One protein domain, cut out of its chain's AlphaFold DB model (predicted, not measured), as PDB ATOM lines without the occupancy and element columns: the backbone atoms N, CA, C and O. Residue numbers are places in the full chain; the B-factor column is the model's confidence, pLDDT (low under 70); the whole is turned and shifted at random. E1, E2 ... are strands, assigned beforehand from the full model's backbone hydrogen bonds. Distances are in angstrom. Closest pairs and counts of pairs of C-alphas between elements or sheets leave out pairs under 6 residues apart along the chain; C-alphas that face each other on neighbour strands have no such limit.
ATOM      1  N   VAL A   2     -35.360 -56.419   2.348       57.88
ATOM      2  CA  VAL A   2     -35.806 -57.611   3.101       57.88
ATOM      3  C   VAL A   2     -35.356 -58.865   2.352       57.88
ATOM      4  O   VAL A   2     -35.635 -58.996   1.159       57.88
ATOM      5  N   LEU A   3     -34.647 -59.764   3.036       53.25
ATOM      6  CA  LEU A   3     -34.170 -61.034   2.488       53.25
ATOM      7  C   LEU A   3     -34.749 -62.221   3.283       53.25
ATOM      8  O   LEU A   3     -34.893 -62.101   4.498       53.25
ATOM      9  N   PRO A   4     -35.048 -63.365   2.630       61.28
ATOM     10  CA  PRO A   4     -34.929 -63.614   1.191       61.28
ATOM     11  C   PRO A   4     -35.953 -62.809   0.377       61.28
ATOM     12  O   PRO A   4     -37.015 -62.448   0.877       61.28
ATOM     13  N   PHE A   5     -35.675 -62.558  -0.907       50.47
ATOM     14  CA  PHE A   5     -36.582 -61.792  -1.778       50.47
ATOM     15  C   PHE A   5     -37.993 -62.406  -1.884       50.47
ATOM     16  O   PHE A   5     -38.945 -61.716  -2.237       50.47
ATOM     17  N   ARG A   6     -38.149 -63.697  -1.564       53.91
ATOM     18  CA  ARG A   6     -39.437 -64.410  -1.506       53.91
ATOM     19  C   ARG A   6     -40.052 -64.469  -0.104       53.91
ATOM     20  O   ARG A   6     -40.933 -65.292   0.122       53.91
ATOM     21  N   ALA A   7     -39.594 -63.644   0.840       54.00
ATOM     22  CA  ALA A   7     -40.262 -63.511   2.129       54.00
ATOM     23  C   ALA A   7     -41.752 -63.220   1.893       54.00
ATOM     24  O   ALA A   7     -42.096 -62.296   1.153       54.00
ATOM     25  N   TYR A   8     -42.612 -64.048   2.489       53.69
ATOM     26  CA  TYR A   8     -44.065 -63.940   2.341       53.69
ATOM     27  C   TYR A   8     -44.586 -62.621   2.936       53.69
ATOM     28  O   TYR A   8     -45.511 -62.018   2.403       53.69
ATOM     29  N   TYR A   9     -43.909 -62.115   3.975       58.16
ATOM     30  CA  TYR A   9     -44.152 -60.812   4.587       58.16
ATOM     31  C   TYR A   9     -42.928 -59.907   4.391       58.16
ATOM     32  O   TYR A   9     -41.886 -60.114   5.007       58.16
ATOM     33  N   LYS A  10     -43.040 -58.893   3.524       62.88
ATOM     34  CA  LYS A  10     -41.970 -57.899   3.260       62.88
ATOM     35  C   LYS A  10     -42.148 -56.592   4.035       62.88
ATOM     36  O   LYS A  10     -41.564 -55.570   3.687       62.88
ATOM     37  N   MET A  11     -43.004 -56.624   5.044       67.81
ATOM     38  CA  MET A  11     -43.527 -55.441   5.706       67.81
ATOM     39  C   MET A  11     -42.591 -55.032   6.835       67.81
ATOM     40  O   MET A  11     -42.231 -55.863   7.676       67.81
ATOM     41  N   LEU A  12     -42.200 -53.761   6.842       74.19
ATOM     42  CA  LEU A  12     -41.359 -53.188   7.881       74.19
ATOM     43  C   LEU A  12     -42.124 -52.096   8.623       74.19
ATOM     44  O   LEU A  12     -42.788 -51.272   8.000       74.19
ATOM     45  N   GLY A  13     -41.985 -52.092   9.948       76.19
ATOM     46  CA  GLY A  13     -42.313 -50.939  10.781       76.19
ATOM     47  C   GLY A  13     -41.081 -50.049  10.919       76.19
ATOM     48  O   GLY A  13     -39.969 -50.566  11.039       76.19
ATOM     49  N   TRP A  14     -41.259 -48.731  10.914       79.19
ATOM     50  CA  TRP A  14     -40.161 -47.763  10.958       79.19
ATOM     51  C   TRP A  14     -40.297 -46.848  12.166       79.19
ATOM     52  O   TRP A  14     -41.394 -46.405  12.483       79.19
ATOM     53  N   VAL A  15     -39.180 -46.573  12.839       79.56
ATOM     54  CA  VAL A  15     -39.146 -45.743  14.051       79.56
ATOM     55  C   VAL A  15     -37.935 -44.833  14.023       79.56
ATOM     56  O   VAL A  15     -36.822 -45.313  13.812       79.56
ATOM     57  N   SER A  16     -38.136 -43.549  14.306       84.88
ATOM     58  CA  SER A  16     -37.041 -42.633  14.625       84.88
ATOM     59  C   SER A  16     -36.748 -42.643  16.124       84.88
ATOM     60  O   SER A  16     -37.665 -42.579  16.947       84.88
ATOM     61  N   SER A  17     -35.468 -42.699  16.492       85.50
ATOM     62  CA  SER A  17     -35.041 -42.508  17.882       85.50
ATOM     63  C   SER A  17     -35.355 -41.099  18.388       85.50
ATOM     64  O   SER A  17     -35.602 -40.928  19.581       85.50
ATOM     65  N   ASP A  18     -35.354 -40.114  17.486       82.56
ATOM     66  CA  ASP A  18     -35.630 -38.713  17.781       82.56
ATOM     67  C   ASP A  18     -36.460 -38.067  16.654       82.56
ATOM     68  O   ASP A  18     -35.906 -37.547  15.678       82.56
ATOM     69  N   PRO A  19     -37.801 -38.097  16.777       79.44
ATOM     70  CA  PRO A  19     -38.704 -37.449  15.832       79.44
ATOM     71  C   PRO A  19     -38.559 -35.925  15.741       79.44
ATOM     72  O   PRO A  19     -39.061 -35.355  14.779       79.44
ATOM     73  N   SER A  20     -37.897 -35.269  16.705       79.56
ATOM     74  CA  SER A  20     -37.624 -33.824  16.637       79.56
ATOM     75  C   SER A  20     -36.449 -33.483  15.718       79.56
ATOM     76  O   SER A  20     -36.323 -32.345  15.284       79.56
ATOM     77  N   VAL A  21     -35.620 -34.474  15.375       85.50
ATOM     78  CA  VAL A  21     -34.534 -34.345  14.394       85.50
ATOM     79  C   VAL A  21     -34.997 -34.871  13.036       85.50
ATOM     80  O   VAL A  21     -34.909 -34.171  12.028       85.50
ATOM     81  N   VAL A  22     -35.530 -36.097  12.998       87.38
ATOM     82  CA  VAL A  22     -36.078 -36.725  11.785       87.38
ATOM     83  C   VAL A  22     -37.338 -37.491  12.140       87.38
ATOM     84  O   VAL A  22     -37.278 -38.417  12.951       87.38
ATOM     85  N   SER A  23     -38.455 -37.181  11.492       82.12
ATOM     86  CA  SER A  23     -39.675 -37.980  11.588       82.12
ATOM     87  C   SER A  23     -39.746 -39.015  10.460       82.12
ATOM     88  O   SER A  23     -39.160 -38.855   9.387       82.12
ATOM     89  N   VAL A  24     -40.430 -40.122  10.742       80.62
ATOM     90  CA  VAL A  24     -40.784 -41.160   9.766       80.62
ATOM     91  C   VAL A  24     -42.269 -41.015   9.467       80.62
ATOM     92  O   VAL A  24     -43.044 -40.782  10.398       80.62
ATOM     93  N   ASP A  25     -42.671 -41.142   8.202       71.94
ATOM     94  CA  ASP A  25     -44.091 -41.087   7.842       71.94
ATOM     95  C   ASP A  25     -44.864 -42.201   8.574       71.94
ATOM     96  O   ASP A  25     -44.516 -43.386   8.501       71.94
ATOM     97  N   GLY A  26     -45.838 -41.783   9.384       57.38
ATOM     98  CA  GLY A  26     -46.276 -42.509  10.574       57.38
ATOM     99  C   GLY A  26     -47.642 -43.180  10.493       57.38
ATOM    100  O   GLY A  26     -48.012 -43.846  11.459       57.38
ATOM    101  N   TYR A  27     -48.402 -43.033   9.405       48.56
ATOM    102  CA  TYR A  27     -49.830 -43.382   9.458       48.56
ATOM    103  C   TYR A  27     -50.344 -44.338   8.376       48.56
ATOM    104  O   TYR A  27     -50.991 -45.317   8.741       48.56
ATOM    105  N   ASP A  28     -50.006 -44.164   7.097       43.56
ATOM    106  CA  ASP A  28     -50.630 -44.986   6.036       43.56
ATOM    107  C   ASP A  28     -49.760 -46.151   5.531       43.56
ATOM    108  O   ASP A  28     -50.257 -47.084   4.900       43.56
ATOM    109  N   TYR A  29     -48.463 -46.158   5.864       47.84
ATOM    110  CA  TYR A  29     -47.491 -47.142   5.367       47.84
ATOM    111  C   TYR A  29     -46.680 -47.814   6.478       47.84
ATOM    112  O   TYR A  29     -45.509 -48.147   6.283       47.84
ATOM    113  N   LEU A  30     -47.311 -48.119   7.618       53.25
ATOM    114  CA  LEU A  30     -46.721 -48.898   8.727       53.25
ATOM    115  C   LEU A  30     -46.203 -50.296   8.324       53.25
ATOM    116  O   LEU A  30     -45.757 -51.073   9.163       53.25
ATOM    117  N   ALA A  31     -46.275 -50.630   7.041       57.62
ATOM    118  CA  ALA A  31     -46.022 -51.940   6.509       57.62
ATOM    119  C   ALA A  31     -45.415 -51.888   5.090       57.62
ATOM    120  O   ALA A  31     -45.690 -52.747   4.252       57.62
ATOM    121  N   SER A  32     -44.583 -50.880   4.809       66.38
ATOM    122  CA  SER A  32     -43.868 -50.739   3.534       66.38
ATOM    123  C   SER A  32     -42.403 -51.171   3.637       66.38
ATOM    124  O   SER A  32     -41.769 -51.067   4.688       66.38
ATOM    125  N   SER A  33     -41.830 -51.630   2.522       73.38
ATOM    126  CA  SER A  33     -40.393 -51.921   2.414       73.38
ATOM    127  C   SER A  33     -39.507 -50.666   2.413       73.38
ATOM    128  O   SER A  33     -38.280 -50.791   2.400       73.38
ATOM    129  N   SER A  34     -40.112 -49.477   2.418       75.81
ATOM    130  CA  SER A  34     -39.469 -48.162   2.485       75.81
ATOM    131  C   SER A  34     -40.322 -47.190   3.307       75.81
ATOM    132  O   SER A  34     -41.536 -47.345   3.373       75.81
ATOM    133  N   THR A  35     -39.698 -46.168   3.888       78.25
ATOM    134  CA  THR A  35     -40.380 -45.057   4.575       78.25
ATOM    135  C   THR A  35     -39.836 -43.729   4.063       78.25
ATOM    136  O   THR A  35     -38.689 -43.671   3.608       78.25
ATOM    137  N   MET A  36     -40.653 -42.680   4.121       81.81
ATOM    138  CA  MET A  36     -40.216 -41.315   3.855       81.81
ATOM    139  C   MET A  36     -39.724 -40.683   5.156       81.81
ATOM    140  O   MET A  36     -40.343 -40.848   6.208       81.81
ATOM    141  N   LEU A  37     -38.590 -39.989   5.069       86.56
ATOM    142  CA  LEU A  37     -38.008 -39.251   6.181       86.56
ATOM    143  C   LEU A  37     -38.245 -37.763   5.970       86.56
ATOM    144  O   LEU A  37     -37.927 -37.244   4.899       86.56
ATOM    145  N   THR A  38     -38.723 -37.086   7.007       85.19
ATOM    146  CA  THR A  38     -38.835 -35.628   7.029       85.19
ATOM    147  C   THR A  38     -37.823 -35.091   8.030       85.19
ATOM    148  O   THR A  38     -37.808 -35.506   9.189       85.19
ATOM    149  N   ALA A  39     -36.943 -34.195   7.583       86.75
ATOM    150  CA  ALA A  39     -36.052 -33.469   8.481       86.75
ATOM    151  C   ALA A  39     -36.876 -32.457   9.287       86.75
ATOM    152  O   ALA A  39     -37.627 -31.678   8.706       86.75
ATOM    153  N   VAL A  40     -36.747 -32.497  10.612       82.62
ATOM    154  CA  VAL A  40     -37.516 -31.655  11.543       82.62
ATOM    155  C   VAL A  40     -36.605 -30.671  12.273       82.62
ATOM    156  O   VAL A  40     -36.980 -29.520  12.469       82.62
ATOM    157  N   GLY A  41     -35.385 -31.090  12.616       83.62
ATOM    158  CA  GLY A  41     -34.425 -30.273  13.354       83.62
ATOM    159  C   GLY A  41     -32.989 -30.711  13.102       83.62
ATOM    160  O   GLY A  41     -32.735 -31.875  12.788       83.62
ATOM    161  N   ASN A  42     -32.037 -29.786  13.260       87.88
ATOM    162  CA  ASN A  42     -30.617 -30.128  13.239       87.88
ATOM    163  C   ASN A  42     -30.271 -31.072  14.393       87.88
ATOM    164  O   ASN A  42     -30.718 -30.896  15.526       87.88
ATOM    165  N   GLY A  43     -29.443 -32.071  14.110       90.62
ATOM    166  CA  GLY A  43     -29.080 -33.085  15.087       90.62
ATOM    167  C   GLY A  43     -28.784 -34.432  14.453       90.62
ATOM    168  O   GLY A  43     -28.438 -34.552  13.277       90.62
ATOM    169  N   THR A  44     -28.873 -35.483  15.258       93.12
ATOM    170  CA  THR A  44     -28.638 -36.855  14.807       93.12
ATOM    171  C   THR A  44     -29.672 -37.791  15.406       93.12
ATOM    172  O   THR A  44     -29.843 -37.831  16.621       93.12
ATOM    173  N   ALA A  45     -30.303 -38.590  14.551       90.69
ATOM    174  CA  ALA A  45     -31.259 -39.622  14.924       90.69
ATOM    175  C   ALA A  45     -30.869 -40.970  14.304       90.69
ATOM    176  O   ALA A  45     -30.152 -41.044  13.306       90.69
ATOM    177  N   VAL A  46     -31.355 -42.058  14.891       91.19
ATOM    178  CA  VAL A  46     -31.281 -43.399  14.313       91.19
ATOM    179  C   VAL A  46     -32.677 -43.805  13.877       91.19
ATOM    180  O   VAL A  46     -33.589 -43.909  14.697       91.19
ATOM    181  N   VAL A  47     -32.833 -44.081  12.587       89.38
ATOM    182  CA  VAL A  47     -34.044 -44.682  12.033       89.38
ATOM    183  C   VAL A  47     -33.874 -46.196  12.043       89.38
ATOM    184  O   VAL A  47     -32.912 -46.724  11.487       89.38
ATOM    185  N   THR A  48     -34.804 -46.903  12.679       86.31
ATOM    186  CA  THR A  48     -34.803 -48.367  12.777       86.31
ATOM    187  C   THR A  48     -35.973 -48.955  11.995       86.31
ATOM    188  O   THR A  48     -37.125 -48.620  12.264       86.31
ATOM    189  N   ALA A  49     -35.676 -49.860  11.063       85.00
ATOM    190  CA  ALA A  49     -36.639 -50.767  10.449       85.00
ATOM    191  C   ALA A  49     -36.777 -52.036  11.293       85.00
ATOM    192  O   ALA A  49     -35.773 -52.641  11.668       85.00
ATOM    193  N   TYR A  50     -38.007 -52.483  11.520       79.88
ATOM    194  CA  TYR A  50     -38.342 -53.715  12.229       79.88
ATOM    195  C   TYR A  50     -39.094 -54.665  11.308       79.88
ATOM    196  O   TYR A  50     -40.087 -54.276  10.695       79.88
ATOM    197  N   ALA A  51     -38.678 -55.929  11.268       78.81
ATOM    198  CA  ALA A  51     -39.457 -56.979  10.626       78.81
ATOM    199  C   ALA A  51     -40.737 -57.259  11.430       78.81
ATOM    200  O   ALA A  51     -40.688 -57.537  12.634       78.81
ATOM    201  N   LEU A  52     -41.889 -57.182  10.761       75.44
ATOM    202  CA  LEU A  52     -43.211 -57.366  11.375       75.44
ATOM    203  C   LEU A  52     -43.690 -58.826  11.381       75.44
ATOM    204  O   LEU A  52     -44.730 -59.137  11.952       75.44
ATOM    205  N   ASP A  53     -42.903 -59.737  10.815       71.31
ATOM    206  CA  ASP A  53     -43.155 -61.184  10.755       71.31
ATOM    207  C   ASP A  53     -42.901 -61.923  12.090       71.31
ATOM    208  O   ASP A  53     -42.840 -63.152  12.144       71.31
ATOM    209  N   GLY A  54     -42.663 -61.180  13.173       69.56
ATOM    210  CA  GLY A  54     -42.339 -61.734  14.484       69.56
ATOM    211  C   GLY A  54     -40.952 -62.375  14.589       69.56
ATOM    212  O   GLY A  54     -40.647 -62.997  15.608       69.56
ATOM    213  N   SER A  55     -40.080 -62.233  13.582       74.31
ATOM    214  CA  SER A  55     -38.665 -62.634  13.671       74.31
ATOM    215  C   SER A  55     -37.876 -61.814  14.682       74.31
ATOM    216  O   SER A  55     -36.912 -62.308  15.258       74.31
ATOM    217  N   GLY A  56     -38.302 -60.574  14.903       74.00
ATOM    218  CA  GLY A  56     -37.597 -59.622  15.741       74.00
ATOM    219  C   GLY A  56     -36.319 -59.059  15.130       74.00
ATOM    220  O   GLY A  56     -35.575 -58.385  15.836       74.00
ATOM    221  N   LEU A  57     -36.095 -59.289  13.836       81.81
ATOM    222  CA  LEU A  57     -34.991 -58.693  13.095       81.81
ATOM    223  C   LEU A  57     -35.183 -57.183  12.934       81.81
ATOM    224  O   LEU A  57     -36.307 -56.694  12.773       81.81
ATOM    225  N   THR A  58     -34.066 -56.460  12.941       85.38
ATOM    226  CA  THR A  58     -34.023 -55.012  12.737       85.38
ATOM    227  C   THR A  58     -32.886 -54.608  11.805       85.38
ATOM    228  O   THR A  58     -31.921 -55.349  11.613       85.38
ATOM    229  N   ALA A  59     -33.003 -53.420  11.224       88.62
ATOM    230  CA  ALA A  59     -31.930 -52.728  10.520       88.62
ATOM    231  C   ALA A  59     -31.940 -51.253  10.931       88.62
ATOM    232  O   ALA A  59     -33.004 -50.697  11.192       88.62
ATOM    233  N   GLN A  60     -30.771 -50.618  10.996       91.62
ATOM    234  CA  GLN A  60     -30.633 -49.241  11.474       91.62
ATOM    235  C   GLN A  60     -29.909 -48.366  10.457       91.62
ATOM    236  O   GLN A  60     -28.984 -48.815   9.783       91.62
ATOM    237  N   CYS A  61     -30.324 -47.106  10.384       92.12
ATOM    238  CA  CYS A  61     -29.681 -46.054   9.613       92.12
ATOM    239  C   CYS A  61     -29.477 -44.838  10.518       92.12
ATOM    240  O   CYS A  61     -30.432 -44.340  11.114       92.12
ATOM    241  N   LYS A  62     -28.234 -44.365  10.635       95.25
ATOM    242  CA  LYS A  62     -27.931 -43.102  11.309       95.25
ATOM    243  C   LYS A  62     -28.195 -41.959  10.332       95.25
ATOM    244  O   LYS A  62     -27.629 -41.953   9.242       95.25
ATOM    245  N   VAL A  63     -29.013 -41.000  10.741       94.31
ATOM    246  CA  VAL A  63     -29.359 -39.811   9.964       94.31
ATOM    247  C   VAL A  63     -28.870 -38.583  10.718       94.31
ATOM    248  O   VAL A  63     -29.151 -38.426  11.906       94.31
ATOM    249  N   THR A  64     -28.126 -37.725  10.030       94.19
ATOM    250  CA  THR A  64     -27.640 -36.452  10.564       94.19
ATOM    251  C   THR A  64     -28.230 -35.330   9.728       94.19
ATOM    252  O   THR A  64     -28.117 -35.350   8.504       94.19
ATOM    253  N   VAL A  65     -28.869 -34.381  10.403       91.12
ATOM    254  CA  VAL A  65     -29.415 -33.163   9.809       91.12
ATOM    255  C   VAL A  65     -28.503 -32.021  10.243       91.12
ATOM    256  O   VAL A  65     -28.377 -31.744  11.434       91.12
ATOM    257  N   ASP A  66     -27.821 -31.418   9.276       90.56
ATOM    258  CA  ASP A  66     -26.946 -30.257   9.460       90.56
ATOM    259  C   ASP A  66     -27.305 -29.235   8.380       90.56
ATOM    260  O   ASP A  66     -26.622 -29.082   7.368       90.56
ATOM    261  N   TYR A  67     -28.482 -28.635   8.540       85.19
ATOM    262  CA  TYR A  67     -28.966 -27.574   7.676       85.19
ATOM    263  C   TYR A  67     -28.374 -26.239   8.115       85.19
ATOM    264  O   TYR A  67     -28.375 -25.900   9.303       85.19
ATOM    265  N   LYS A  68     -27.897 -25.475   7.138       83.88
ATOM    266  CA  LYS A  68     -27.510 -24.079   7.304       83.88
ATOM    267  C   LYS A  68     -28.120 -23.296   6.158       83.88
ATOM    268  O   LYS A  68     -27.946 -23.698   5.009       83.88
ATOM    269  N   ASP A  69     -28.846 -22.230   6.471       80.94
ATOM    270  CA  ASP A  69     -29.303 -21.307   5.433       80.94
ATOM    271  C   ASP A  69     -28.133 -20.454   4.903       80.94
ATOM    272  O   ASP A  69     -27.017 -20.483   5.437       80.94
ATOM    273  N   ASP A  70     -28.388 -19.668   3.856       81.69
ATOM    274  CA  ASP A  70     -27.392 -18.770   3.248       81.69
ATOM    275  C   ASP A  70     -26.861 -17.702   4.227       81.69
ATOM    276  O   ASP A  70     -25.811 -17.101   3.989       81.69
ATOM    277  N   ASN A  71     -27.554 -17.488   5.351       79.69
ATOM    278  CA  ASN A  71     -27.177 -16.565   6.420       79.69
ATOM    279  C   ASN A  71     -26.442 -17.265   7.583       79.69
ATOM    280  O   ASN A  71     -26.085 -16.614   8.566       79.69
ATOM    281  N   GLY A  72     -26.197 -18.576   7.488       74.75
ATOM    282  CA  GLY A  72     -25.528 -19.377   8.512       74.75
ATOM    283  C   GLY A  72     -26.396 -19.737   9.722       74.75
ATOM    284  O   GLY A  72     -25.856 -20.213  10.724       74.75
ATOM    285  N   THR A  73     -27.715 -19.534   9.662       73.38
ATOM    286  CA  THR A  73     -28.640 -19.977  10.712       73.38
ATOM    287  C   THR A  73     -28.901 -21.479  10.604       73.38
ATOM    288  O   THR A  73     -28.812 -22.073   9.533       73.38
ATOM    289  N   SER A  74     -29.177 -22.119  11.742       73.81
ATOM    290  CA  SER A  74     -29.413 -23.568  11.858       73.81
ATOM    291  C   SER A  74     -30.891 -23.923  12.041       73.81
ATOM    292  O   SER A  74     -31.213 -25.050  12.419       73.81
ATOM    293  N   GLU A  75     -31.790 -22.965  11.815       68.25
ATOM    294  CA  GLU A  75     -33.228 -23.199  11.888       68.25
ATOM    295  C   GLU A  75     -33.731 -23.670  10.524       68.25
ATOM    296  O   GLU A  75     -33.545 -23.008   9.504       68.25
ATOM    297  N   LEU A  76     -34.346 -24.854  10.499       68.69
ATOM    298  CA  LEU A  76     -35.032 -25.334   9.308       68.69
ATOM    299  C   LEU A  76     -36.223 -24.413   8.999       68.69
ATOM    300  O   LEU A  76     -36.842 -23.894   9.933       68.69
ATOM    301  N   PRO A  77     -36.588 -24.235   7.713       67.94
ATOM    302  CA  PRO A  77     -37.811 -23.530   7.351       67.94
ATOM    303  C   PRO A  77     -38.989 -24.112   8.133       67.94
ATOM    304  O   PRO A  77     -39.136 -25.334   8.201       67.94
ATOM    305  N   SER A  78     -39.823 -23.250   8.721       62.12
ATOM    306  CA  SER A  78     -41.007 -23.686   9.459       62.12
ATOM    307  C   SER A  78     -41.864 -24.575   8.562       62.12
ATOM    308  O   SER A  78     -42.396 -24.108   7.550       62.12
ATOM    309  N   ILE A  79     -41.987 -25.850   8.925       58.69
ATOM    310  CA  ILE A  79     -42.936 -26.749   8.274       58.69
ATOM    311  C   ILE A  79     -44.336 -26.183   8.587       58.69
ATOM    312  O   ILE A  79     -44.556 -25.786   9.736       58.69
ATOM    313  N   PRO A  80     -45.260 -26.071   7.610       56.16
ATOM    314  CA  PRO A  80     -46.602 -25.554   7.870       56.16
ATOM    315  C   PRO A  80     -47.250 -26.262   9.076       56.16
ATOM    316  O   PRO A  80     -47.019 -27.448   9.309       56.16
ATOM    317  N   ASP A  81     -48.010 -25.516   9.885       50.84
ATOM    318  CA  ASP A  81     -48.516 -25.952  11.204       50.84
ATOM    319  C   ASP A  81     -49.408 -27.213  11.135       50.84
ATOM    320  O   ASP A  81     -49.543 -27.953  12.106       50.84
ATOM    321  N   ASP A  82     -49.949 -27.530   9.955       53.75
ATOM    322  CA  ASP A  82     -50.685 -28.769   9.672       53.75
ATOM    323  C   ASP A  82     -49.795 -30.030   9.589       53.75
ATOM    324  O   ASP A  82     -50.312 -31.147   9.570       53.75
ATOM    325  N   GLN A  83     -48.468 -29.878   9.594       50.19
ATOM    326  CA  GLN A  83     -47.471 -30.956   9.569       50.19
ATOM    327  C   GLN A  83     -46.558 -30.965  10.809       50.19
ATOM    328  O   GLN A  83     -45.796 -31.913  11.008       50.19
ATOM    329  N   ASN A  84     -46.645 -29.960  11.689       49.09
ATOM    330  CA  ASN A  84     -45.881 -29.895  12.940       49.09
ATOM    331  C   ASN A  84     -46.610 -30.613  14.094       49.09
ATOM    332  O   ASN A  84     -46.838 -30.065  15.174       49.09
ATOM    333  N   THR A  85     -47.027 -31.861  13.866       57.84
ATOM    334  CA  THR A  85     -47.730 -32.623  14.906       57.84
ATOM    335  C   THR A  85     -46.736 -33.022  15.995       57.84
ATOM    336  O   THR A  85     -45.881 -33.881  15.776       57.84
ATOM    337  N   GLN A  86     -46.853 -32.431  17.190       67.75
ATOM    338  CA  GLN A  86     -46.104 -32.875  18.366       67.75
ATOM    339  C   GLN A  86     -46.280 -34.392  18.536       67.75
ATOM    340  O   GLN A  86     -47.394 -34.880  18.728       67.75
ATOM    341  N   VAL A  87     -45.178 -35.145  18.476       73.25
ATOM    342  CA  VAL A  87     -45.224 -36.603  18.616       73.25
ATOM    343  C   VAL A  87     -45.551 -36.970  20.063       73.25
ATOM    344  O   VAL A  87     -44.732 -36.823  20.970       73.25
TER     345      VAL A  87
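AT A GLANCE: This is residues 2 to 87 of the 181 residues of an uncharacterized protein of Ruminococcus sp. AF24-32LB (UniProt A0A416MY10). With little regular structure, this is a narrow ribbon of three antiparallel strands, E1 - E4 - E5, with the small antiparallel hairpin E2 - E3 packing through E2 over part of one face. A tail, residues 66 to 87, reaches past E5 to Asn 71 and folds back. The 86 printed residues hold five named strands, E1 to E5 in order, with 28 residues: all strand. It is loose, radius of gyration of the C-alphas 15.2 A, spanning 50 by 25 by 18 A.

HOW THE PARTS SIT: Start at edge strand E1, residues 12 to 16, antiparallel to E4, residues 43 to 51; N 13 and O 50 are 3.0 A apart. E4 forms a hairpin with E5, residues 58 to 65; N 47 and O 61 are 2.8 A apart. In the hairpin of E2, residues 22 to 24, and E3, residues 37 to 39, find N 23 and O 38 at 2.9 A. The closest C-alphas of E1 and E2, Ser 16 and Ser 23, are 6.1 A apart.

IN THESE COORDINATES: Find C-alpha 12 at (-41.359, -53.188, 7.881), where E1 begins. E4 runs 26.4 A; E5 runs 22.5 A to C-alpha 65 at (-29.415, -33.163, 9.809).

THE WHOLE: The printed part has no cut. E2 to E3 is a long link. Confidence is under 70 at residues 2 to 11, 26 to 32, 54 and 75 to 86.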